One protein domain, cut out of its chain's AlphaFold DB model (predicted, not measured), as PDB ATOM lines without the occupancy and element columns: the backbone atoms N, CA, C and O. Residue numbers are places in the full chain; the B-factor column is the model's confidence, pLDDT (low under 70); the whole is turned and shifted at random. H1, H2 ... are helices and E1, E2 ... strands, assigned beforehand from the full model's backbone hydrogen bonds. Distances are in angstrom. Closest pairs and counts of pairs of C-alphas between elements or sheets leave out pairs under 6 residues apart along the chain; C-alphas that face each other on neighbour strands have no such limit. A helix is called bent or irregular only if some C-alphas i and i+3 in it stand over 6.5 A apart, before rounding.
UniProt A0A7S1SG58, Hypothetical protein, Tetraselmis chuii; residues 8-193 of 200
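What this domain is: This is residues 8 to 193 of the 200 residues of the protein "Hypothetical protein" of Tetraselmis chuii (UniProt A0A7S1SG58). One antiparallel sheet of seven strands is folded back on itself into two leaves, E2 E1 E5 facing E7 E4 E3, with the long bent strand E6 as the hinge; the short helices H3 and H4 sit on the leaf with E1 and E2. From this body the far part of the long helix H1, the link after it and most of H2 stick out as a free loop, residues 23 to 42 and 44 to 50. The printed part has 186 residues, with four named helices and seven named strands in the order H1 H2 E1 E2 E3 E4 H3 E5 H4 E6 E7, class mixed. The sheet's order is E2 E1 E5 E6 E7 E4 E3. The whole is compact, with a radius of gyration of the C-alphas of 17.5 A and spans of 53 by 42 by 32 A.

Where its parts are: The sheet holds E2, residues 68 to 73, E1, 58 to 63, E5, 105 to 111, E6, 153 to 167, 28.0 A long, E7, 170 to 182, 28.7 A, E4, 84 to 91, 23.5 A, and E3, 76 to 81. E7 ends at C-alpha 182, (34.661, 47.464, -34.955). H1, residues 8 to 35, is 41.3 A long and begins at C-alpha 8, (38.366, 69.655, -9.999). H2 is residues 45 to 51, H3 95 to 99 and H4 117 to 124.

How they stand to each other: The leaves have 27 pairs of C-alphas within 11 A. E6 bends by 92 degrees at residue 163 and E7 by 83 degrees at residue 179; in this hairpin N 158 and O 179 are 2.8 A apart, within hydrogen-bond range. So are N 108 and O 157 of E5 and E6, 2.9 A, N 61 and O 107 of E1 and E5, 2.9 A, N 60 and O 71 of the hairpin E1 and E2, 2.9 A, N 90 and O 171 of E4 and E7, 2.9 A, and N 79 and O 85 of the hairpin E3 and E4, 2.8 A. E2 runs on into E3 at 93 degrees. H3 is on the sheet at a height of 5.7 A; its Val 96 has its C-alpha 5.1 A from that of Ser 69, the closest to E2. H4 is on it at 9.0 A, slantwise to the strands at 50 degrees to E1 on the local plane; the closest C-alphas of H4 and E2 are those of Met 123 and Met 71, 6.0 A. H1, with residues 14 to 18 alone, only just touches H3, with 3 pairs of C-alphas within 8 A, the closest Glu 15 and Ala 95, 5.8 A. H1 and H2 are apart, and neither is on the sheet. Every O i to N i+4 pair is within hydrogen-bond range in H1, H2 and H4; H3 has 0 of 1, and 1 of 2 O i to N i+3 pairs.

The domain as a whole: The C-alphas farthest apart, Gly 37 and Glu 143, are 54.1 A apart. The printed part has no cut. The link from H4 to E6, 28 residues, is long. Mean pLDDT of the printed part is 90.5, and residue 8 and residues 32 to 42 are under 70.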
ATOM      1  N   GLY A   8      39.019  70.828 -10.610       64.19
ATOM      2  CA  GLY A   8      38.366  69.655  -9.999       64.19
ATOM      3  C   GLY A   8      37.245  69.982  -8.991       64.19
ATOM      4  O   GLY A   8      36.377  69.148  -8.730       64.19
ATOM      5  N   TRP A   9      37.201  71.201  -8.440       77.94
ATOM      6  CA  TRP A   9      36.095  71.628  -7.574       77.94
ATOM      7  C   TRP A   9      34.782  71.787  -8.342       77.94
ATOM      8  O   TRP A   9      33.725  71.555  -7.758       77.94
ATOM      9  N   ALA A  10      34.831  72.149  -9.629       79.56
ATOM     10  CA  ALA A  10      33.629  72.316 -10.442       79.56
ATOM     11  C   ALA A  10      32.890  70.980 -10.610       79.56
ATOM     12  O   ALA A  10      31.697  70.906 -10.308       79.56
ATOM     13  N   GLN A  11      33.619  69.915 -10.969       80.75
ATOM     14  CA  GLN A  11      33.070  68.560 -11.055       80.75
ATOM     15  C   GLN A  11      32.459  68.124  -9.718       80.75
ATOM     16  O   GLN A  11      31.312  67.682  -9.667       80.75
ATOM     17  N   ILE A  12      33.198  68.300  -8.616       85.19
ATOM     18  CA  ILE A  12      32.722  67.917  -7.282       85.19
ATOM     19  C   ILE A  12      31.429  68.658  -6.930       85.19
ATOM     20  O   ILE A  12      30.500  68.047  -6.397       85.19
ATOM     21  N   CYS A  13      31.353  69.963  -7.198       85.50
ATOM     22  CA  CYS A  13      30.162  70.763  -6.929       85.50
ATOM     23  C   CYS A  13      28.953  70.277  -7.732       85.50
ATOM     24  O   CYS A  13      27.861  70.155  -7.174       85.50
ATOM     25  N   GLU A  14      29.142  69.983  -9.012       84.31
ATOM     26  CA  GLU A  14      28.078  69.515  -9.894       84.31
ATOM     27  C   GLU A  14      27.564  68.123  -9.510       84.31
ATOM     28  O   GLU A  14      26.353  67.912  -9.373       84.31
ATOM     29  N   GLU A  15      28.474  67.187  -9.247       85.31
ATOM     30  CA  GLU A  15      28.135  65.838  -8.795       85.31
ATOM     31  C   GLU A  15      27.454  65.876  -7.421       85.31
ATOM     32  O   GLU A  15      26.414  65.249  -7.226       85.31
ATOM     33  N   SER A  16      27.946  66.706  -6.497       87.12
ATOM     34  CA  SER A  16      27.314  66.909  -5.186       87.12
ATOM     35  C   SER A  16      25.913  67.522  -5.301       87.12
ATOM     36  O   SER A  16      24.997  67.136  -4.571       87.12
ATOM     37  N   GLY A  17      25.730  68.487  -6.207       85.50
ATOM     38  CA  GLY A  17      24.431  69.101  -6.481       85.50
ATOM     39  C   GLY A  17      23.436  68.095  -7.057       85.50
ATOM     40  O   GLY A  17      22.282  68.041  -6.622       85.50
ATOM     41  N   THR A  18      23.905  67.250  -7.974       85.31
ATOM     42  CA  THR A  18      23.134  66.149  -8.561       85.31
ATOM     43  C   THR A  18      22.714  65.136  -7.496       85.31
ATOM     44  O   THR A  18      21.528  64.808  -7.395       85.31
ATOM     45  N   ASP A  19      23.644  64.702  -6.644       86.44
ATOM     46  CA  ASP A  19      23.377  63.776  -5.541       86.44
ATOM     47  C   ASP A  19      22.329  64.335  -4.569       86.44
ATOM     48  O   ASP A  19      21.381  63.640  -4.180       86.44
ATOM     49  N   LEU A  20      22.446  65.617  -4.208       87.56
ATOM     50  CA  LEU A  20      21.472  66.290  -3.350       87.56
ATOM     51  C   LEU A  20      20.090  66.356  -4.014       87.56
ATOM     52  O   LEU A  20      19.080  66.056  -3.368       87.56
ATOM     53  N   ALA A  21      20.024  66.719  -5.297       84.88
ATOM     54  CA  ALA A  21      18.774  66.772  -6.046       84.88
ATOM     55  C   ALA A  21      18.089  65.396  -6.080       84.88
ATOM     56  O   ALA A  21      16.897  65.292  -5.766       84.88
ATOM     57  N   GLN A  22      18.844  64.332  -6.368       84.88
ATOM     58  CA  GLN A  22      18.346  62.956  -6.348       84.88
ATOM     59  C   GLN A  22      17.847  62.548  -4.953       84.88
ATOM     60  O   GLN A  22      16.765  61.962  -4.827       84.88
ATOM     61  N   ALA A  23      18.576  62.895  -3.887       86.25
ATOM     62  CA  ALA A  23      18.172  62.611  -2.511       86.25
ATOM     63  C   ALA A  23      16.846  63.303  -2.144       86.25
ATOM     64  O   ALA A  23      15.935  62.664  -1.605       86.25
ATOM     65  N   VAL A  24      16.692  64.583  -2.501       87.75
ATOM     66  CA  VAL A  24      15.456  65.351  -2.273       87.75
ATOM     67  C   VAL A  24      14.284  64.759  -3.056       87.75
ATOM     68  O   VAL A  24      13.191  64.601  -2.507       87.75
ATOM     69  N   GLN A  25      14.483  64.405  -4.327       84.00
ATOM     70  CA  GLN A  25      13.438  63.779  -5.139       84.00
ATOM     71  C   GLN A  25      13.020  62.413  -4.586       84.00
ATOM     72  O   GLN A  25      11.824  62.115  -4.515       84.00
ATOM     73  N   LYS A  26      13.980  61.595  -4.141       83.38
ATOM     74  CA  LYS A  26      13.717  60.299  -3.502       83.38
ATOM     75  C   LYS A  26      12.888  60.459  -2.229       83.38
ATOM     76  O   LYS A  26      11.924  59.717  -2.040       83.38
ATOM     77  N   GLU A  27      13.203  61.448  -1.396       86.19
ATOM     78  CA  GLU A  27      12.445  61.743  -0.175       86.19
ATOM     79  C   GLU A  27      11.030  62.257  -0.492       86.19
ATOM     80  O   GLU A  27      10.058  61.797   0.108       86.19
ATOM     81  N   LYS A  28      10.869  63.123  -1.505       84.25
ATOM     82  CA  LYS A  28       9.544  63.540  -2.004       84.25
ATOM     83  C   LYS A  28       8.712  62.344  -2.487       84.25
ATOM     84  O   LYS A  28       7.557  62.218  -2.084       84.25
ATOM     85  N   ARG A  29       9.300  61.441  -3.286       79.50
ATOM     86  CA  ARG A  29       8.653  60.196  -3.754       79.50
ATOM     87  C   ARG A  29       8.295  59.266  -2.591       79.50
ATOM     88  O   ARG A  29       7.263  58.606  -2.629       79.50
ATOM     89  N   LYS A  30       9.127  59.197  -1.546       78.56
ATOM     90  CA  LYS A  30       8.844  58.407  -0.338       78.56
ATOM     91  C   LYS A  30       7.673  58.993   0.452       78.56
ATOM     92  O   LYS A  30       6.799  58.240   0.866       78.56
ATOM     93  N   ARG A  31       7.616  60.319   0.615       76.62
ATOM     94  CA  ARG A  31       6.504  61.016   1.286       76.62
ATOM     95  C   ARG A  31       5.188  60.874   0.523       76.62
ATOM     96  O   ARG A  31       4.172  60.585   1.144       76.62
ATOM     97  N   SER A  32       5.202  60.988  -0.808       69.88
ATOM     98  CA  SER A  32       3.998  60.767  -1.621       69.88
ATOM     99  C   SER A  32       3.511  59.311  -1.564       69.88
ATOM    100  O   SER A  32       2.308  59.076  -1.473       69.88
ATOM    101  N   ARG A  33       4.431  58.334  -1.516       62.31
ATOM    102  CA  ARG A  33       4.134  56.902  -1.292       62.31
ATOM    103  C   ARG A  33       3.791  56.543   0.158       62.31
ATOM    104  O   ARG A  33       3.371  55.424   0.403       62.31
ATOM    105  N   GLY A  34       4.017  57.432   1.121       57.06
ATOM    106  CA  GLY A  34       3.580  57.253   2.509       57.06
ATOM    107  C   GLY A  34       2.134  57.707   2.734       57.06
ATOM    108  O   GLY A  34       1.480  57.218   3.647       57.06
ATOM    109  N   ALA A  35       1.634  58.620   1.894       56.75
ATOM    110  CA  ALA A  35       0.266  59.137   1.948       56.75
ATOM    111  C   ALA A  35      -0.742  58.279   1.156       56.75
ATOM    112  O   ALA A  35      -1.910  58.202   1.528       56.75
ATOM    113  N   ALA A  36      -0.297  57.609   0.091       53.41
ATOM    114  CA  ALA A  36      -1.042  56.548  -0.580       53.41
ATOM    115  C   ALA A  36      -0.489  55.204  -0.083       53.41
ATOM    116  O   ALA A  36       0.708  54.986  -0.198       53.41
ATOM    117  N   GLY A  37      -1.315  54.325   0.500       50.03
ATOM    118  CA  GLY A  37      -0.876  53.008   1.000       50.03
ATOM    119  C   GLY A  37      -0.189  52.132  -0.068       50.03
ATOM    120  O   GLY A  37      -0.026  52.566  -1.207       50.03
ATOM    121  N   PRO A  38       0.203  50.879   0.238       49.09
ATOM    122  CA  PRO A  38       0.911  50.005  -0.698       49.09
ATOM    123  C   PRO A  38      -0.017  49.544  -1.832       49.09
ATOM    124  O   PRO A  38      -0.460  48.404  -1.888       49.09
ATOM    125  N   THR A  39      -0.326  50.437  -2.764       48.41
ATOM    126  CA  THR A  39      -0.839  50.072  -4.073       48.41
ATOM    127  C   THR A  39       0.390  49.761  -4.906       48.41
ATOM    128  O   THR A  39       1.184  50.644  -5.234       48.41
ATOM    129  N   SER A  40       0.596  48.482  -5.216       48.31
ATOM    130  CA  SER A  40       1.439  48.116  -6.343       48.31
ATOM    131  C   SER A  40       0.817  48.777  -7.568       48.31
ATOM    132  O   SER A  40      -0.179  48.281  -8.094       48.31
ATOM    133  N   ILE A  41       1.333  49.933  -7.982       58.06
ATOM    134  CA  ILE A  41       0.978  50.493  -9.280       58.06
ATOM    135  C   ILE A  41       1.570  49.507 -10.282       58.06
ATOM    136  O   ILE A  41       2.764  49.543 -10.579       58.06
ATOM    137  N   MET A  42       0.764  48.525 -10.690       67.12
ATOM    138  CA  MET A  42       1.079  47.690 -11.836       67.12
ATOM    139  C   MET A  42       1.308  48.647 -12.997       67.12
ATOM    140  O   MET A  42       0.515  49.568 -13.192       67.12
ATOM    141  N   SER A  43       2.404  48.457 -13.728       75.06
ATOM    142  CA  SER A  43       2.707  49.307 -14.874       75.06
ATOM    143  C   SER A  43       1.518  49.321 -15.829       75.06
ATOM    144  O   SER A  43       0.970  48.252 -16.133       75.06
ATOM    145  N   SER A  44       1.118  50.500 -16.299       89.12
ATOM    146  CA  SER A  44       0.001  50.622 -17.238       89.12
ATOM    147  C   SER A  44       0.271  49.823 -18.519       89.12
ATOM    148  O   SER A  44       1.419  49.505 -18.842       89.12
ATOM    149  N   GLY A  45      -0.777  49.500 -19.284       92.31
ATOM    150  CA  GLY A  45      -0.605  48.827 -20.580       92.31
ATOM    151  C   GLY A  45       0.351  49.591 -21.507       92.31
ATOM    152  O   GLY A  45       1.204  48.984 -22.152       92.31
ATOM    153  N   THR A  46       0.282  50.925 -21.488       92.69
ATOM    154  CA  THR A  46       1.197  51.809 -22.220       92.69
ATOM    155  C   THR A  46       2.639  51.663 -21.740       92.69
ATOM    156  O   THR A  46       3.540  51.493 -22.554       92.69
ATOM    157  N   GLU A  47       2.882  51.673 -20.430       91.25
ATOM    158  CA  GLU A  47       4.235  51.526 -19.871       91.25
ATOM    159  C   GLU A  47       4.848  50.160 -20.201       91.25
ATOM    160  O   GLU A  47       6.032  50.070 -20.531       91.25
ATOM    161  N   GLN A  48       4.042  49.096 -20.170       91.38
ATOM    162  CA  GLN A  48       4.472  47.761 -20.587       91.38
ATOM    163  C   GLN A  48       4.808  47.717 -22.081       91.38
ATOM    164  O   GLN A  48       5.828  47.138 -22.456       91.38
ATOM    165  N   ALA A  49       3.987  48.348 -22.927       93.50
ATOM    166  CA  ALA A  49       4.231  48.435 -24.364       93.50
ATOM    167  C   ALA A  49       5.530  49.196 -24.674       93.50
ATOM    168  O   ALA A  49       6.354  48.699 -25.439       93.50
ATOM    169  N   VAL A  50       5.776  50.334 -24.015       93.44
ATOM    170  CA  VAL A  50       7.046  51.077 -24.134       93.44
ATOM    171  C   VAL A  50       8.233  50.225 -23.673       93.44
ATOM    172  O   VAL A  50       9.296  50.262 -24.289       93.44
ATOM    173  N   GLY A  51       8.059  49.396 -22.640       91.69
ATOM    174  CA  GLY A  51       9.082  48.451 -22.179       91.69
ATOM    175  C   GLY A  51       9.520  47.429 -23.237       91.69
ATOM    176  O   GLY A  51      10.631  46.909 -23.148       91.69
ATOM    177  N   ARG A  52       8.693  47.168 -24.260       94.00
ATOM    178  CA  ARG A  52       9.031  46.269 -25.375       94.00
ATOM    179  C   ARG A  52       9.955  46.895 -26.418       94.00
ATOM    180  O   ARG A  52      10.489  46.153 -27.239       94.00
ATOM    181  N   ILE A  53      10.159  48.212 -26.394       94.38
ATOM    182  CA  ILE A  53      11.114  48.888 -27.275       94.38
ATOM    183  C   ILE A  53      12.529  48.539 -26.805       94.38
ATOM    184  O   ILE A  53      12.919  48.867 -25.679       94.38
ATOM    185  N   VAL A  54      13.274  47.866 -27.682       93.19
ATOM    186  CA  VAL A  54      14.651  47.423 -27.449       93.19
ATOM    187  C   VAL A  54      15.647  48.407 -28.047       93.19
ATOM    188  O   VAL A  54      15.380  49.046 -29.062       93.19
ATOM    189  N   GLY A  55      16.815  48.489 -27.423       94.81
ATOM    190  CA  GLY A  55      17.974  49.178 -27.972       94.81
ATOM    191  C   GLY A  55      19.250  48.445 -27.584       94.81
ATOM    192  O   GLY A  55      19.245  47.607 -26.673       94.81
ATOM    193  N   SER A  56      20.334  48.744 -28.294       96.62
ATOM    194  CA  SER A  56      21.656  48.219 -27.969       96.62
ATOM    195  C   SER A  56      22.062  48.661 -26.569       96.62
ATOM    196  O   SER A  56      21.864  49.820 -26.205       96.62
ATOM    197  N   LEU A  57      22.637  47.761 -25.778       97.31
ATOM    198  CA  LEU A  57      23.241  48.142 -24.512       97.31
ATOM    199  C   LEU A  57      24.605  48.772 -24.794       97.31
ATOM    200  O   LEU A  57      25.510  48.131 -25.324       97.31
ATOM    201  N   CYS A  58      24.743  50.035 -24.426       98.19
ATOM    202  CA  CYS A  58      25.927  50.834 -24.673       98.19
ATOM    203  C   CYS A  58      26.482  51.400 -23.367       98.19
ATOM    204  O   CYS A  58      25.767  51.545 -22.370       98.19
ATOM    205  N   VAL A  59      27.750  51.790 -23.409       98.00
ATOM    206  CA  VAL A  59      28.345  52.709 -22.440       98.00
ATOM    207  C   VAL A  59      28.666  54.006 -23.163       98.00
ATOM    208  O   VAL A  59      29.359  53.995 -24.179       98.00
ATOM    209  N   VAL A  60      28.151  55.112 -22.638       98.19
ATOM    210  CA  VAL A  60      28.523  56.460 -23.065       98.19
ATOM    211  C   VAL A  60      29.585  56.963 -22.108       98.19
ATOM    212  O   VAL A  60      29.343  56.953 -20.902       98.19
ATOM    213  N   THR A  61      30.729  57.391 -22.629       97.62
ATOM    214  CA  THR A  61      31.785  58.050 -21.855       97.62
ATOM    215  C   THR A  61      31.986  59.460 -22.392       97.62
ATOM    216  O   THR A  61      31.946  59.686 -23.600       97.62
ATOM    217  N   ALA A  62      32.175  60.416 -21.494       96.25
ATOM    218  CA  ALA A  62      32.462  61.799 -21.839       96.25
ATOM    219  C   ALA A  62      33.602  62.301 -20.958       96.25
ATOM    220  O   ALA A  62      33.728  61.894 -19.795       96.25
ATOM    221  N   ARG A  63      34.439  63.161 -21.533       91.50
ATOM    222  CA  ARG A  63      35.595  63.743 -20.863       91.50
ATOM    223  C   ARG A  63      35.713  65.219 -21.234       91.50
ATOM    224  O   ARG A  63      35.616  65.564 -22.406       91.50
ATOM    225  N   SER A  64      35.969  66.052 -20.237       87.44
ATOM    226  CA  SER A  64      36.527  67.398 -20.379       87.44
ATOM    227  C   SER A  64      37.947  67.421 -19.800       87.44
ATOM    228  O   SER A  64      38.438  66.398 -19.325       87.44
ATOM    229  N   GLU A  65      38.623  68.569 -19.828       83.00
ATOM    230  CA  GLU A  65      39.950  68.710 -19.203       83.00
ATOM    231  C   GLU A  65      39.945  68.270 -17.726       83.00
ATOM    232  O   GLU A  65      40.896  67.635 -17.271       83.00
ATOM    233  N   ASP A  66      38.828  68.499 -17.029       80.69
ATOM    234  CA  ASP A  66      38.755  68.380 -15.570       80.69
ATOM    235  C   ASP A  66      37.870  67.241 -15.070       80.69
ATOM    236  O   ASP A  66      37.930  66.895 -13.892       80.69
ATOM    237  N   ALA A  67      37.030  66.669 -15.936       86.00
ATOM    238  CA  ALA A  67      36.010  65.718 -15.526       86.00
ATOM    239  C   ALA A  67      35.880  64.552 -16.500       86.00
ATOM    240  O   ALA A  67      35.955  64.694 -17.719       86.00
ATOM    241  N   THR A  68      35.631  63.370 -15.946       90.06
ATOM    242  CA  THR A  68      35.319  62.162 -16.707       90.06
ATOM    243  C   THR A  68      34.079  61.517 -16.119       90.06
ATOM    244  O   THR A  68      34.002  61.279 -14.916       90.06
ATOM    245  N   SER A  69      33.112  61.185 -16.971       91.69
ATOM    246  CA  SER A  69      31.903  60.491 -16.540       91.69
ATOM    247  C   SER A  69      31.464  59.453 -17.558       91.69
ATOM    248  O   SER A  69      31.870  59.463 -18.722       91.69
ATOM    249  N   ALA A  70      30.627  58.527 -17.100       94.19
ATOM    250  CA  ALA A  70      30.048  57.519 -17.963       94.19
ATOM    251  C   ALA A  70      28.677  57.056 -17.482       94.19
ATOM    252  O   ALA A  70      28.326  57.163 -16.304       94.19
ATOM    253  N   MET A  71      27.901  56.507 -18.408       94.38
ATOM    254  CA  MET A  71      26.608  55.905 -18.117       94.38
ATOM    255  C   MET A  71      26.354  54.686 -18.995       94.38
ATOM    256  O   MET A  71      26.804  54.619 -20.136       94.38
ATOM    257  N   LEU A  72      25.558  53.751 -18.477       95.62
ATOM    258  CA  LEU A  72      24.868  52.799 -19.338       95.62
ATOM    259  C   LEU A  72      23.757  53.533 -20.085       95.62
ATOM    260  O   LEU A  72      22.999  54.291 -19.479       95.62
ATOM    261  N   ALA A  73      23.649  53.268 -21.379       96.06
ATOM    262  CA  ALA A  73      22.591  53.794 -22.220       96.06
ATOM    263  C   ALA A  73      22.030  52.678 -23.094       96.06
ATOM    264  O   ALA A  73      22.769  51.830 -23.585       96.06
ATOM    265  N   SER A  74      20.720  52.701 -23.316       95.81
ATOM    266  CA  SER A  74      20.082  51.811 -24.287       95.81
ATOM    267  C   SER A  74      19.097  52.523 -25.204       95.81
ATOM    268  O   SER A  74      18.358  51.876 -25.938       95.81
ATOM    269  N   TRP A  75      19.037  53.855 -25.136       96.69
ATOM    270  CA  TRP A  75      18.238  54.698 -26.027       96.69
ATOM    271  C   TRP A  75      19.207  55.413 -26.963       96.69
ATOM    272  O   TRP A  75      19.424  56.621 -26.866       96.69
ATOM    273  N   VAL A  76      19.852  54.603 -27.800       98.12
ATOM    274  CA  VAL A  76      20.810  55.023 -28.818       98.12
ATOM    275  C   VAL A  76      20.281  54.553 -30.166       98.12
ATOM    276  O   VAL A  76      19.902  53.390 -30.305       98.12
ATOM    277  N   SER A  77      20.215  55.448 -31.149       97.88
ATOM    278  CA  SER A  77      19.699  55.117 -32.480       97.88
ATOM    279  C   SER A  77      20.365  55.962 -33.558       97.88
ATOM    280  O   SER A  77      20.598  57.150 -33.342       97.88
ATOM    281  N   GLN A  78      20.654  55.372 -34.721       98.19
ATOM    282  CA  GLN A  78      21.125  56.131 -35.879       98.19
ATOM    283  C   GLN A  78      20.040  57.116 -36.335       98.19
ATOM    284  O   GLN A  78      18.868  56.764 -36.434       98.19
ATOM    285  N   ALA A  79      20.447  58.345 -36.630       98.00
ATOM    286  CA  ALA A  79      19.556  59.445 -36.981       98.00
ATOM    287  C   ALA A  79      19.828  60.034 -38.373       98.00
ATOM    288  O   ALA A  79      18.939  60.648 -38.957       98.00
ATOM    289  N   SER A  80      21.027  59.840 -38.932       98.31
ATOM    290  CA  SER A  80      21.365  60.317 -40.279       98.31
ATOM    291  C   SER A  80      22.464  59.485 -40.944       98.31
ATOM    292  O   SER A  80      23.250  58.807 -40.275       98.31
ATOM    293  N   PHE A  81      22.519  59.556 -42.280       97.75
ATOM    294  CA  PHE A  81      23.571  58.943 -43.100       97.75
ATOM    295  C   PHE A  81      24.672  59.929 -43.517       97.75
ATOM    296  O   PHE A  81      25.831  59.537 -43.590       97.75
ATOM    297  N   SER A  82      24.326  61.189 -43.812       95.62
ATOM    298  CA  SER A  82      25.275  62.199 -44.297       95.62
ATOM    299  C   SER A  82      25.012  63.570 -43.645       95.62
ATOM    300  O   SER A  82      24.003  64.196 -43.978       95.62
ATOM    301  N   PRO A  83      25.879  64.023 -42.714       95.75
ATOM    302  CA  PRO A  83      26.915  63.221 -42.052       95.75
ATOM    303  C   PRO A  83      26.296  62.065 -41.233       95.75
ATOM    304  O   PRO A  83      25.097  62.105 -40.911       95.75
ATOM    305  N   PRO A  84      27.058  60.997 -40.928       97.94
ATOM    306  CA  PRO A  84      26.566  59.927 -40.070       97.94
ATOM    307  C   PRO A  84      26.259  60.502 -38.689       97.94
ATOM    308  O   PRO A  84      27.085  61.190 -38.096       97.94
ATOM    309  N   GLY A  85      25.065  60.240 -38.175       98.44
ATOM    310  CA  GLY A  85      24.630  60.817 -36.909       98.44
ATOM    311  C   GLY A  85      23.792  59.855 -36.099       98.44
ATOM    312  O   GLY A  85      23.179  58.928 -36.637       98.44
ATOM    313  N   LEU A  86      23.763  60.088 -34.793       98.44
ATOM    314  CA  LEU A  86      23.007  59.301 -33.834       98.44
ATOM    315  C   LEU A  86      22.249  60.190 -32.855       98.44
ATOM    316  O   LEU A  86      22.554  61.369 -32.669       98.44
ATOM    317  N   THR A  87      21.253  59.586 -32.221       98.62
ATOM    318  CA  THR A  87      20.597  60.125 -31.039       98.62
ATOM    319  C   THR A  87      21.007  59.347 -29.801       98.62
ATOM    320  O   THR A  87      21.164  58.126 -29.867       98.62
ATOM    321  N   VAL A  88      21.152  60.049 -28.676       98.50
ATOM    322  CA  VAL A  88      21.314  59.457 -27.340       98.50
ATOM    323  C   VAL A  88      20.363  60.164 -26.394       98.50
ATOM    324  O   VAL A  88      20.402  61.390 -26.288       98.50
ATOM    325  N   ALA A  89      19.529  59.412 -25.680       97.81
ATOM    326  CA  ALA A  89      18.763  59.988 -24.584       97.81
ATOM    327  C   ALA A  89      19.569  59.967 -23.279       97.81
ATOM    328  O   ALA A  89      20.101  58.927 -22.883       97.81
ATOM    329  N   VAL A  90      19.623  61.107 -22.597       97.06
ATOM    330  CA  VAL A  90      20.361  61.296 -21.343       97.06
ATOM    331  C   VAL A  90      19.417  61.866 -20.300       97.06
ATOM    332  O   VAL A  90      18.822  62.920 -20.513       97.06
ATOM    333  N   ALA A  91      19.262  61.177 -19.171       95.00
ATOM    334  CA  ALA A  91      18.445  61.688 -18.077       95.00
ATOM    335  C   ALA A  91      19.075  62.963 -17.504       95.00
ATOM    336  O   ALA A  91      20.279  62.991 -17.238       95.00
ATOM    337  N   LYS A  92      18.252  63.988 -17.249       94.00
ATOM    338  CA  LYS A  92      18.704  65.301 -16.745       94.00
ATOM    339  C   LYS A  92      19.359  65.243 -15.358       94.00
ATOM    340  O   LYS A  92      20.008  66.185 -14.940       94.00
ATOM    341  N   GLU A  93      19.162  64.146 -14.632       89.56
ATOM    342  CA  GLU A  93      19.704  63.924 -13.287       89.56
ATOM    343  C   GLU A  93      21.010  63.116 -13.266       89.56
ATOM    344  O   GLU A  93      21.460  62.712 -12.196       89.56
ATOM    345  N   ARG A  94      21.600  62.791 -14.423       87.62
ATOM    346  CA  ARG A  94      22.868  62.050 -14.493       87.62
ATOM    347  C   ARG A  94      24.032  63.029 -14.579       87.62
ATOM    348  O   ARG A  94      24.029  63.872 -15.456       87.62
ATOM    349  N   ALA A  95      25.077  62.825 -13.777       87.06
ATOM    350  CA  ALA A  95      26.281  63.665 -13.801       87.06
ATOM    351  C   ALA A  95      26.952  63.775 -15.186       87.06
ATOM    352  O   ALA A  95      27.521  64.800 -15.512       87.06
ATOM    353  N   VAL A  96      26.858  62.746 -16.038       91.56
ATOM    354  CA  VAL A  96      27.393  62.804 -17.415       91.56
ATOM    355  C   VAL A  96      26.687  63.847 -18.291       91.56
ATOM    356  O   VAL A  96      27.231  64.250 -19.312       91.56
ATOM    357  N   GLU A  97      25.473  64.271 -17.931       94.56
ATOM    358  CA  GLU A  97      24.671  65.208 -18.718       94.56
ATOM    359  C   GLU A  97      25.369  66.555 -18.920       94.56
ATOM    360  O   GLU A  97      25.280  67.116 -20.017       94.56
ATOM    361  N   SER A  98      26.113  67.017 -17.916       92.44
ATOM    362  CA  SER A  98      26.842  68.282 -17.961       92.44
ATOM    363  C   SER A  98      28.060  68.261 -18.874       92.44
ATOM    364  O   SER A  98      28.459  69.295 -19.400       92.44
ATOM    365  N   LEU A  99      28.607  67.070 -19.135       94.88
ATOM    366  CA  LEU A  99      29.695  66.853 -20.089       94.88
ATOM    367  C   LEU A  99      29.187  66.699 -21.530       94.88
ATOM    368  O   LEU A  99      29.983  66.600 -22.459       94.88
ATOM    369  N   LEU A 100      27.867  66.657 -21.732       97.00
ATOM    370  CA  LEU A 100      27.220  66.418 -23.022       97.00
ATOM    371  C   LEU A 100      26.496  67.682 -23.510       97.00
ATOM    372  O   LEU A 100      25.277  67.697 -23.734       97.00
ATOM    373  N   THR A 101      27.259  68.764 -23.653       95.56
ATOM    374  CA  THR A 101      26.796  70.042 -24.219       95.56
ATOM    375  C   THR A 101      27.110  70.133 -25.715       95.56
ATOM    376  O   THR A 101      27.988  69.412 -26.184       95.56
ATOM    377  N   PRO A 102      26.417  70.975 -26.505       97.88
ATOM    378  CA  PRO A 102      26.777  71.185 -27.908       97.88
ATOM    379  C   PRO A 102      28.261  71.545 -28.077       97.88
ATOM    380  O   PRO A 102      28.766  72.427 -27.390       97.88
ATOM    381  N   GLY A 103      28.946  70.852 -28.986       97.00
ATOM    382  CA  GLY A 103      30.390  70.940 -29.209       97.00
ATOM    383  C   GLY A 103      31.225  69.941 -28.400       97.00
ATOM    384  O   GLY A 103      32.359  69.671 -28.785       97.00
ATOM    385  N   SER A 104      30.682  69.352 -27.329       96.38
ATOM    386  CA  SER A 104      31.388  68.343 -26.533       96.38
ATOM    387  C   SER A 104      31.566  67.036 -27.305       96.38
ATOM    388  O   SER A 104      30.671  66.603 -28.041       96.38
ATOM    389  N   GLU A 105      32.706  66.381 -27.088       97.81
ATOM    390  CA  GLU A 105      32.989  65.050 -27.618       97.81
ATOM    391  C   GLU A 105      32.644  63.955 -26.604       97.81
ATOM    392  O   GLU A 105      32.797  64.113 -25.391       97.81
ATOM    393  N   PHE A 106      32.175  62.817 -27.108       98.62
ATOM    394  CA  PHE A 106      31.888  61.638 -26.299       98.62
ATOM    395  C   PHE A 106      32.059  60.363 -27.120       98.62
ATOM    396  O   PHE A 106      32.047  60.380 -28.352       98.62
ATOM    397  N   VAL A 107      32.192  59.234 -26.431       98.75
ATOM    398  CA  VAL A 107      32.317  57.916 -27.053       98.75
ATOM    399  C   VAL A 107      31.111  57.067 -26.686       98.75
ATOM    400  O   VAL A 107      30.709  57.004 -25.524       98.75
ATOM    401  N   VAL A 108      30.552  56.369 -27.675       98.75
ATOM    402  CA  VAL A 108      29.561  55.309 -27.461       98.75
ATOM    403  C   VAL A 108      30.228  53.968 -27.727       98.75
ATOM    404  O   VAL A 108      30.580  53.661 -28.861       98.75
ATOM    405  N   SER A 109      30.385  53.162 -26.683       98.75
ATOM    406  CA  SER A 109      30.846  51.774 -26.771       98.75
ATOM    407  C   SER A 109      29.635  50.839 -26.809       98.75
ATOM    408  O   SER A 109      28.873  50.779 -25.842       98.75
ATOM    409  N   VAL A 110      29.432  50.121 -27.914       98.50
ATOM    410  CA  VAL A 110      28.315  49.182 -28.111       98.50
ATOM    411  C   VAL A 110      28.710  47.818 -27.552       98.50
ATOM    412  O   VAL A 110      29.566  47.147 -28.123       98.50
ATOM    413  N   LEU A 111      28.119  47.409 -26.426       98.38
ATOM    414  CA  LEU A 111      28.563  46.223 -25.693       98.38
ATOM    415  C   LEU A 111      28.277  44.926 -26.450       98.38
ATOM    416  O   LEU A 111      27.233  44.775 -27.088       98.38
ATOM    417  N   GLY A 112      29.195  43.972 -26.320       97.94
ATOM    418  CA  GLY A 112      29.003  42.610 -26.793       97.94
ATOM    419  C   GLY A 112      28.010  41.823 -25.951       97.94
ATOM    420  O   GLY A 112      27.995  41.924 -24.718       97.94
ATOM    421  N   ASP A 113      27.209  40.988 -26.606       95.75
ATOM    422  CA  ASP A 113      26.392  40.001 -25.917       95.75
ATOM    423  C   ASP A 113      27.280  39.014 -25.142       95.75
ATOM    424  O   ASP A 113      28.390  38.673 -25.554       95.75
ATOM    425  N   GLY A 114      26.829  38.618 -23.954       93.69
ATOM    426  CA  GLY A 114      27.618  37.812 -23.014       93.69
ATOM    427  C   GLY A 114      28.768  38.544 -22.298       93.69
ATOM    428  O   GLY A 114      29.280  38.015 -21.312       93.69
ATOM    429  N   ALA A 115      29.134  39.766 -22.705       93.81
ATOM    430  CA  ALA A 115      30.247  40.536 -22.131       93.81
ATOM    431  C   ALA A 115      29.801  41.762 -21.300       93.81
ATOM    432  O   ALA A 115      30.598  42.618 -20.931       93.81
ATOM    433  N   THR A 116      28.516  41.854 -20.947       94.88
ATOM    434  CA  THR A 116      27.925  43.052 -20.318       94.88
ATOM    435  C   THR A 116      28.156  43.157 -18.809       94.88
ATOM    436  O   THR A 116      28.090  44.247 -18.240       94.88
ATOM    437  N   LYS A 117      28.438  42.040 -18.127       93.38
ATOM    438  CA  LYS A 117      28.463  41.967 -16.655       93.38
ATOM    439  C   LYS A 117      29.531  42.866 -16.019       93.38
ATOM    440  O   LYS A 117      29.252  43.498 -14.999       93.38
ATOM    441  N   GLY A 118      30.732  42.903 -16.599       92.69
ATOM    442  CA  GLY A 118      31.839  43.758 -16.156       92.69
ATOM    443  C   GLY A 118      31.491  45.245 -16.282       92.69
ATOM    444  O   GLY A 118      31.392  45.916 -15.247       92.69
ATOM    445  N   PRO A 119      31.179  45.724 -17.502       93.56
ATOM    446  CA  PRO A 119      30.756  47.099 -17.739       93.56
ATOM    447  C   PRO A 119      29.574  47.516 -16.860       93.56
ATOM    448  O   PRO A 119      29.610  48.568 -16.228       93.56
ATOM    449  N   MET A 120      28.536  46.678 -16.737       92.00
ATOM    450  CA  MET A 120      27.370  47.013 -15.914       92.00
ATOM    451  C   MET A 120      27.734  47.186 -14.440       92.00
ATOM    452  O   MET A 120      27.291  48.144 -13.809       92.00
ATOM    453  N   LYS A 121      28.561  46.292 -13.885       90.38
ATOM    454  CA  LYS A 121      29.018  46.404 -12.496       90.38
ATOM    455  C   LYS A 121      29.821  47.687 -12.275       90.38
ATOM    456  O   LYS A 121      29.608  48.352 -11.263       90.38
ATOM    457  N   ALA A 122      30.712  48.031 -13.204       88.94
ATOM    458  CA  ALA A 122      31.514  49.247 -13.123       88.94
ATOM    459  C   ALA A 122      30.642  50.510 -13.220       88.94
ATOM    460  O   ALA A 122      30.756  51.409 -12.394       88.94
ATOM    461  N   MET A 123      29.703  50.551 -14.169       88.31
ATOM    462  CA  MET A 123      28.867  51.728 -14.413       88.31
ATOM    463  C   MET A 123      27.752  51.928 -13.379       88.31
ATOM    464  O   MET A 123      27.284  53.052 -13.219       88.31
ATOM    465  N   LEU A 124      27.315  50.880 -12.675       85.56
ATOM    466  CA  LEU A 124      26.275  50.969 -11.638       85.56
ATOM    467  C   LEU A 124      26.825  51.154 -10.220       85.56
ATOM    468  O   LEU A 124      26.045  51.406  -9.299       85.56
ATOM    469  N   LYS A 125      28.142  51.019 -10.016       83.00
ATOM    470  CA  LYS A 125      28.769  51.333  -8.729       83.00
ATOM    471  C   LYS A 125      28.505  52.813  -8.409       83.00
ATOM    472  O   LYS A 125      28.599  53.668  -9.284       83.00
ATOM    473  N   ALA A 126      28.120  53.104  -7.167       75.81
ATOM    474  CA  ALA A 126      28.037  54.480  -6.689       75.81
ATOM    475  C   ALA A 126      29.458  55.014  -6.476       75.81
ATOM    476  O   ALA A 126      30.291  54.310  -5.901       75.81
ATOM    477  N   PHE A 127      29.708  56.237  -6.921       75.31
ATOM    478  CA  PHE A 127      30.990  56.920  -6.782       75.31
ATOM    479  C   PHE A 127      30.764  58.210  -6.012       75.31
ATOM    480  O   PHE A 127      29.700  58.820  -6.130       75.31
ATOM    481  N   LYS A 128      31.735  58.590  -5.186       78.62
ATOM    482  CA  LYS A 128      31.704  59.909  -4.556       78.62
ATOM    483  C   LYS A 128      32.028  60.981  -5.598       78.62
ATOM    484  O   LYS A 128      32.762  60.681  -6.540       78.62
ATOM    485  N   PRO A 129      31.563  62.222  -5.392       77.94
ATOM    486  CA  PRO A 129      31.996  63.344  -6.204       77.94
ATOM    487  C   PRO A 129      33.528  63.407  -6.337       77.94
ATOM    488  O   PRO A 129      34.234  63.360  -5.325       77.94
ATOM    489  N   GLY A 130      34.033  63.474  -7.569       76.44
ATOM    490  CA  GLY A 130      35.456  63.492  -7.920       76.44
ATOM    491  C   GLY A 130      36.186  62.139  -7.860       76.44
ATOM    492  O   GLY A 130      37.402  62.104  -8.034       76.44
ATOM    493  N   GLU A 131      35.499  61.021  -7.595       82.44
ATOM    494  CA  GLU A 131      36.107  59.680  -7.643       82.44
ATOM    495  C   GLU A 131      36.253  59.205  -9.098       82.44
ATOM    496  O   GLU A 131      35.324  59.309  -9.900       82.44
ATOM    497  N   ASP A 132      37.410  58.630  -9.438       82.25
ATOM    498  CA  ASP A 132      37.634  58.063 -10.769       82.25
ATOM    499  C   ASP A 132      36.768  56.811 -10.979       82.25
ATOM    500  O   ASP A 132      36.969  55.752 -10.374       82.25
ATOM    501  N   ARG A 133      35.805  56.935 -11.897       83.06
ATOM    502  CA  ARG A 133      34.858  55.875 -12.252       83.06
ATOM    503  C   ARG A 133      35.530  54.634 -12.835       83.06
ATOM    504  O   ARG A 133      34.997  53.530 -12.699       83.06
ATOM    505  N   PHE A 134      36.667  54.815 -13.496       87.44
ATOM    506  CA  PHE A 134      37.406  53.763 -14.183       87.44
ATOM    507  C   PHE A 134      38.584  53.243 -13.360       87.44
ATOM    508  O   PHE A 134      39.344  52.406 -13.846       87.44
ATOM    509  N   GLN A 135      38.726  53.664 -12.099       86.00
ATOM    510  CA  GLN A 135      39.807  53.196 -11.243       86.00
ATOM    511  C   GLN A 135      39.777  51.664 -11.103       86.00
ATOM    512  O   GLN A 135      38.840  51.081 -10.552       86.00
ATOM    513  N   GLY A 136      40.835  51.007 -11.587       86.38
ATOM    514  CA  GLY A 136      40.950  49.545 -11.587       86.38
ATOM    515  C   GLY A 136      40.088  48.835 -12.640       86.38
ATOM    516  O   GLY A 136      39.915  47.620 -12.550       86.38
ATOM    517  N   TYR A 137      39.546  49.571 -13.615       91.75
ATOM    518  CA  TYR A 137      38.857  49.043 -14.788       91.75
ATOM    519  C   TYR A 137      39.717  49.285 -16.033       91.75
ATOM    520  O   TYR A 137      40.113  50.416 -16.311       91.75
ATOM    521  N   GLU A 138      40.022  48.231 -16.787       94.62
ATOM    522  CA  GLU A 138      40.795  48.373 -18.022       94.62
ATOM    523  C   GLU A 138      39.973  49.092 -19.095       94.62
ATOM    524  O   GLU A 138      38.799  48.797 -19.311       94.62
ATOM    525  N   THR A 139      40.596  50.052 -19.777       96.94
ATOM    526  CA  THR A 139      39.955  50.834 -20.837       96.94
ATOM    527  C   THR A 139      40.852  50.924 -22.062       96.94
ATOM    528  O   THR A 139      42.073  50.783 -21.976       96.94
ATOM    529  N   LEU A 140      40.234  51.152 -23.217       97.75
ATOM    530  CA  LEU A 140      40.925  51.499 -24.454       97.75
ATOM    531  C   LEU A 140      40.809  53.010 -24.695       97.75
ATOM    532  O   LEU A 140      39.928  53.679 -24.154       97.75
ATOM    533  N   THR A 141      41.696  53.547 -25.530       97.62
ATOM    534  CA  THR A 141      41.673  54.956 -25.950       97.62
ATOM    535  C   THR A 141      41.156  55.054 -27.381       97.62
ATOM    536  O   THR A 141      41.628  54.326 -28.255       97.62
ATOM    537  N   ALA A 142      40.175  55.926 -27.611       97.62
ATOM    538  CA  ALA A 142      39.628  56.186 -28.937       97.62
ATOM    539  C   ALA A 142      40.664  56.889 -29.827       97.62
ATOM    540  O   ALA A 142      41.417  57.737 -29.350       97.62
ATOM    541  N   GLU A 143      40.726  56.528 -31.107       94.06
ATOM    542  CA  GLU A 143      41.840  56.918 -31.980       94.06
ATOM    543  C   GLU A 143      41.850  58.419 -32.315       94.06
ATOM    544  O   GLU A 143      42.931  58.991 -32.460       94.06
ATOM    545  N   LYS A 144      40.680  59.068 -32.424       95.62
ATOM    546  CA  LYS A 144      40.580  60.472 -32.858       95.62
ATOM    547  C   LYS A 144      40.457  61.472 -31.702       95.62
ATOM    548  O   LYS A 144      41.245  62.405 -31.624       95.62
ATOM    549  N   SER A 145      39.475  61.285 -30.828       94.56
ATOM    550  CA  SER A 145      39.156  62.134 -29.666       94.56
ATOM    551  C   SER A 145      40.040  61.834 -28.457       94.56
ATOM    552  O   SER A 145      40.073  62.592 -27.490       94.56
ATOM    553  N   GLY A 146      40.716  60.679 -28.448       95.38
ATOM    554  CA  GLY A 146      41.392  60.181 -27.256       95.38
ATOM    555  C   GLY A 146      40.428  59.776 -26.137       95.38
ATOM    556  O   GLY A 146      40.888  59.588 -25.013       95.38
ATOM    557  N   GLY A 147      39.117  59.675 -26.400       96.19
ATOM    558  CA  GLY A 147      38.064  59.314 -25.444       96.19
ATOM    559  C   GLY A 147      38.191  57.896 -24.865       96.19
ATOM    560  O   GLY A 147      39.046  57.114 -25.274       96.19
ATOM    561  N   ILE A 148      37.350  57.556 -23.882       97.38
ATOM    562  CA  ILE A 148      37.412  56.258 -23.182       97.38
ATOM    563  C   ILE A 148      36.524  55.232 -23.888       97.38
ATOM    564  O   ILE A 148      35.315  55.425 -24.007       97.38
ATOM    565  N   VAL A 149      37.111  54.111 -24.290       98.44
ATOM    566  CA  VAL A 149      36.425  52.993 -24.946       98.44
ATOM    567  C   VAL A 149      36.379  51.791 -24.000       98.44
ATOM    568  O   VAL A 149      37.366  51.466 -23.338       98.44
ATOM    569  N   ILE A 150      35.234  51.109 -23.955       97.81
ATOM    570  CA  ILE A 150      35.054  49.889 -23.159       97.81
ATOM    571  C   ILE A 150      35.559  48.673 -23.953       97.81
ATOM    572  O   ILE A 150      35.035  48.428 -25.042       97.81
ATOM    573  N   PRO A 151      36.539  47.896 -23.443       97.19
ATOM    574  CA  PRO A 151      37.123  46.768 -24.175       97.19
ATOM    575  C   PRO A 151      36.118  45.666 -24.533       97.19
ATOM    576  O   PRO A 151      36.264  45.008 -25.558       97.19
ATOM    577  N   GLU A 152      35.080  45.471 -23.713       97.50
ATOM    578  CA  GLU A 152      34.018  44.477 -23.932       97.50
ATOM    579  C   GLU A 152      32.995  44.870 -25.015       97.50
ATOM    580  O   GLU A 152      31.962  44.213 -25.182       97.50
ATOM    581  N   ALA A 153      33.237  45.962 -25.737       98.12
ATOM    582  CA  ALA A 153      32.381  46.405 -26.820       98.12
ATOM    583  C   ALA A 153      32.650  45.648 -28.130       98.12
ATOM    584  O   ALA A 153      33.789  45.349 -28.476       98.12
ATOM    585  N   ALA A 154      31.593  45.390 -28.901       98.00
ATOM    586  CA  ALA A 154      31.706  44.905 -30.276       98.00
ATOM    587  C   ALA A 154      32.237  46.013 -31.205       98.00
ATOM    588  O   ALA A 154      32.988  45.753 -32.145       98.00
ATOM    589  N   SER A 155      31.870  47.266 -30.926       98.50
ATOM    590  CA  SER A 155      32.335  48.453 -31.644       98.50
ATOM    591  C   SER A 155      32.273  49.700 -30.765       98.50
ATOM    592  O   SER A 155      31.594  49.716 -29.733       98.50
ATOM    593  N   TYR A 156      32.948  50.762 -31.193       98.75
ATOM    594  CA  TYR A 156      32.750  52.096 -30.642       98.75
ATOM    595  C   TYR A 156      32.625  53.144 -31.744       98.75
ATOM    596  O   TYR A 156      33.134  52.968 -32.853       98.75
ATOM    597  N   VAL A 157      31.973  54.254 -31.406       98.75
ATOM    598  CA  VAL A 157      31.917  55.464 -32.227       98.75
ATOM    599  C   VAL A 157      32.273  56.686 -31.393       98.75
ATOM    600  O   VAL A 157      31.917  56.783 -30.218       98.75
ATOM    601  N   GLU A 158      32.977  57.612 -32.022       98.69
ATOM    602  CA  GLU A 158      33.384  58.900 -31.473       98.69
ATOM    603  C   GLU A 158      32.438  59.958 -32.024       98.69
ATOM    604  O   GLU A 158      32.153  59.971 -33.224       98.69
ATOM    605  N   CYS A 159      31.895  60.796 -31.151       98.62
ATOM    606  CA  CYS A 159      30.767  61.656 -31.475       98.62
ATOM    607  C   CYS A 159      31.011  63.088 -31.013       98.62
ATOM    608  O   CYS A 159      31.618  63.297 -29.967       98.62
ATOM    609  N   SER A 160      30.461  64.056 -31.744       98.38
ATOM    610  CA  SER A 160      30.351  65.450 -31.306       98.38
ATOM    611  C   SER A 160      28.878  65.841 -31.197       98.38
ATOM    612  O   SER A 160      28.091  65.601 -32.118       98.38
ATOM    613  N   VAL A 161      28.475  66.405 -30.057       98.62
ATOM    614  CA  VAL A 161      27.087  66.831 -29.826       98.62
ATOM    615  C   VAL A 161      26.777  68.052 -30.693       98.62
ATOM    616  O   VAL A 161      27.415  69.091 -30.555       98.62
ATOM    617  N   LEU A 162      25.744  67.969 -31.530       98.56
ATOM    618  CA  LEU A 162      25.293  69.091 -32.358       98.56
ATOM    619  C   LEU A 162      24.145  69.867 -31.711       98.56
ATOM    620  O   LEU A 162      24.100  71.092 -31.779       98.56
ATOM    621  N   SER A 163      23.193  69.171 -31.085       98.12
ATOM    622  CA  SER A 163      22.049  69.818 -30.430       98.12
ATOM    623  C   SER A 163      21.409  68.948 -29.350       98.12
ATOM    624  O   SER A 163      21.652  67.741 -29.276       98.12
ATOM    625  N   LYS A 164      20.573  69.580 -28.517       97.81
ATOM    626  CA  LYS A 164      19.781  68.937 -27.462       97.81
ATOM    627  C   LYS A 164      18.309  69.292 -27.646       97.81
ATOM    628  O   LYS A 164      17.972  70.465 -27.796       97.81
ATOM    629  N   LEU A 165      17.442  68.288 -27.589       98.06
ATOM    630  CA  LEU A 165      15.991  68.444 -27.551       98.06
ATOM    631  C   LEU A 165      15.479  68.131 -26.142       98.06
ATOM    632  O   LEU A 165      15.804  67.076 -25.592       98.06
ATOM    633  N   ASP A 166      14.671  69.027 -25.569       97.88
ATOM    634  CA  ASP A 166      13.985  68.767 -24.298       97.88
ATOM    635  C   ASP A 166      12.902  67.699 -24.498       97.88
ATOM    636  O   ASP A 166      11.957  67.901 -25.262       97.88
ATOM    637  N   ALA A 167      13.043  66.566 -23.810       97.00
ATOM    638  CA  ALA A 167      12.099  65.455 -23.829       97.00
ATOM    639  C   ALA A 167      11.589  65.131 -22.413       97.00
ATOM    640  O   ALA A 167      11.455  63.968 -22.032       97.00
ATOM    641  N   GLY A 168      11.308  66.162 -21.610       95.50
ATOM    642  CA  GLY A 168      10.763  66.003 -20.263       95.50
ATOM    643  C   GLY A 168      11.852  65.708 -19.236       95.50
ATOM    644  O   GLY A 168      12.565  66.619 -18.815       95.50
ATOM    645  N   ASP A 169      11.965  64.456 -18.793       94.19
ATOM    646  CA  ASP A 169      12.982  64.021 -17.820       94.19
ATOM    647  C   ASP A 169      14.338  63.673 -18.465       94.19
ATOM    648  O   ASP A 169      15.339  63.515 -17.761       94.19
ATOM    649  N   HIS A 170      14.393  63.627 -19.799       96.94
ATOM    650  CA  HIS A 170      15.605  63.406 -20.583       96.94
ATOM    651  C   HIS A 170      15.877  64.564 -21.549       96.94
ATOM    652  O   HIS A 170      14.973  65.284 -21.979       96.94
ATOM    653  N   TRP A 171      17.142  64.702 -21.930       98.19
ATOM    654  CA  TRP A 171      17.542  65.320 -23.189       98.19
ATOM    655  C   TRP A 171      17.660  64.244 -24.259       98.19
ATOM    656  O   TRP A 171      18.224  63.182 -23.994       98.19
ATOM    657  N   VAL A 172      17.201  64.531 -25.475       98.56
ATOM    658  CA  VAL A 172      17.603  63.772 -26.664       98.56
ATOM    659  C   VAL A 172      18.710  64.556 -27.351       98.56
ATOM    660  O   VAL A 172      18.481  65.647 -27.871       98.56
ATOM    661  N   LEU A 173      19.922  64.017 -27.313       98.69
ATOM    662  CA  LEU A 173      21.065  64.578 -28.021       98.69
ATOM    663  C   LEU A 173      20.988  64.154 -29.483       98.69
ATOM    664  O   LEU A 173      20.724  62.983 -29.743       98.69
ATOM    665  N   TYR A 174      21.272  65.061 -30.410       98.69
ATOM    666  CA  TYR A 174      21.683  64.706 -31.768       98.69
ATOM    667  C   TYR A 174      23.181  64.956 -31.895       98.69
ATOM    668  O   TYR A 174      23.653  66.050 -31.573       98.69
ATOM    669  N   ALA A 175      23.917  63.941 -32.339       98.75
ATOM    670  CA  ALA A 175      25.366  63.975 -32.447       98.75
ATOM    671  C   ALA A 175      25.833  63.458 -33.807       98.75
ATOM    672  O   ALA A 175      25.283  62.489 -34.334       98.75
ATOM    673  N   GLU A 176      26.868  64.092 -34.345       98.75
ATOM    674  CA  GLU A 176      27.593  63.610 -35.516       98.75
ATOM    675  C   GLU A 176      28.631  62.576 -35.085       98.75
ATOM    676  O   GLU A 176      29.352  62.786 -34.109       98.75
ATOM    677  N   VAL A 177      28.721  61.472 -35.823       98.69
ATOM    678  CA  VAL A 177      29.764  60.458 -35.659       98.69
ATOM    679  C   VAL A 177      30.991  60.889 -36.453       98.69
ATOM    680  O   VAL A 177      30.952  60.996 -37.677       98.69
ATOM    681  N   THR A 178      32.101  61.113 -35.760       98.31
ATOM    682  CA  THR A 178      33.323  61.689 -36.332       98.31
ATOM    683  C   THR A 178      34.416  60.650 -36.594       98.31
ATOM    684  O   THR A 178      35.340  60.941 -37.361       98.31
ATOM    685  N   ALA A 179      34.327  59.477 -35.958       98.44
ATOM    686  CA  ALA A 179      35.164  58.291 -36.150       98.44
ATOM    687  C   ALA A 179      34.506  57.058 -35.496       98.44
ATOM    688  O   ALA A 179      33.521  57.175 -34.765       98.44
ATOM    689  N   GLY A 180      35.035  55.863 -35.750       97.88
ATOM    690  CA  GLY A 180      34.579  54.639 -35.095       97.88
ATOM    691  C   GLY A 180      35.326  53.402 -35.572       97.88
ATOM    692  O   GLY A 180      35.990  53.423 -36.610       97.88
ATOM    693  N   LYS A 181      35.214  52.315 -34.807       98.38
ATOM    694  CA  LYS A 181      35.911  51.054 -35.079       98.38
ATOM    695  C   LYS A 181      35.103  49.859 -34.592       98.38
ATOM    696  O   LYS A 181      34.546  49.876 -33.495       98.38
ATOM    697  N   VAL A 182      35.104  48.794 -35.388       98.31
ATOM    698  CA  VAL A 182      34.661  47.464 -34.955       98.31
ATOM    699  C   VAL A 182      35.820  46.798 -34.216       98.31
ATOM    700  O   VAL A 182      36.907  46.646 -34.770       98.31
ATOM    701  N   LEU A 183      35.599  46.439 -32.953       97.56
ATOM    702  CA  LEU A 183      36.587  45.776 -32.099       97.56
ATOM    703  C   LEU A 183      36.533  44.255 -32.262       97.56
ATOM    704  O   LEU A 183      37.568  43.592 -32.230       97.56
ATOM    705  N   ASN A 184      35.334  43.704 -32.466       96.31
ATOM    706  CA  ASN A 184      35.128  42.286 -32.727       96.31
ATOM    707  C   ASN A 184      33.932  42.079 -33.667       96.31
ATOM    708  O   ASN A 184      32.784  42.183 -33.252       96.31
ATOM    709  N   ASP A 185      34.216  41.741 -34.924       94.62
ATOM    710  CA  ASP A 185      33.212  41.565 -35.984       94.62
ATOM    711  C   ASP A 185      32.327  40.317 -35.795       94.62
ATOM    712  O   ASP A 185      31.196  40.249 -36.264       94.62
ATOM    713  N   SER A 186      32.811  39.322 -35.046       95.62
ATOM    714  CA  SER A 186      32.041  38.107 -34.741       95.62
ATOM    715  C   SER A 186      31.103  38.261 -33.537       95.62
ATOM    716  O   SER A 186      30.285  37.381 -33.263       95.62
ATOM    717  N   MET A 187      31.232  39.362 -32.793       95.94
ATOM    718  CA  MET A 187      30.508  39.597 -31.551       95.94
ATOM    719  C   MET A 187      29.139  40.215 -31.831       95.94
ATOM    720  O   MET A 187      29.023  41.296 -32.404       95.94
ATOM    721  N   GLN A 188      28.082  39.547 -31.372       96.88
ATOM    722  CA  GLN A 188      26.733  40.105 -31.442       96.88
ATOM    723  C   GLN A 188      26.578  41.269 -30.460       96.88
ATOM    724  O   GLN A 188      27.162  41.267 -29.379       96.88
ATOM    725  N   THR A 189      25.777  42.266 -30.831       97.19
ATOM    726  CA  THR A 189      25.461  43.402 -29.955       97.19
ATOM    727  C   THR A 189      24.504  42.972 -28.845       97.19
ATOM    728  O   THR A 189      23.455  42.385 -29.117       97.19
ATOM    729  N   ALA A 190      24.824  43.317 -27.599       97.44
ATOM    730  CA  ALA A 190      23.924  43.127 -26.471       97.44
ATOM    731  C   ALA A 190      22.673  44.005 -26.616       97.44
ATOM    732  O   ALA A 190      22.766  45.194 -26.924       97.44
ATOM    733  N   MET A 191      21.498  43.448 -26.321       96.00
ATOM    734  CA  MET A 191      20.226  44.178 -26.334       96.00
ATOM    735  C   MET A 191      19.672  44.344 -24.921       96.00
ATOM    736  O   MET A 191      19.656  43.402 -24.128       96.00
ATOM    737  N   HIS A 192      19.161  45.535 -24.607       92.75
ATOM    738  CA  HIS A 192      18.483  45.773 -23.339       92.75
ATOM    739  C   HIS A 192      16.983  45.468 -23.455       92.75
ATOM    740  O   HIS A 192      16.237  46.178 -24.132       92.75
ATOM    741  N   HIS A 193      16.532  44.425 -22.753       91.31
ATOM    742  CA  HIS A 193      15.120  44.060 -22.644       91.31
ATOM    743  C   HIS A 193      14.524  44.544 -21.324       91.31
ATOM    744  O   HIS A 193      15.044  44.233 -20.254       91.31
TER     745      HIS A 193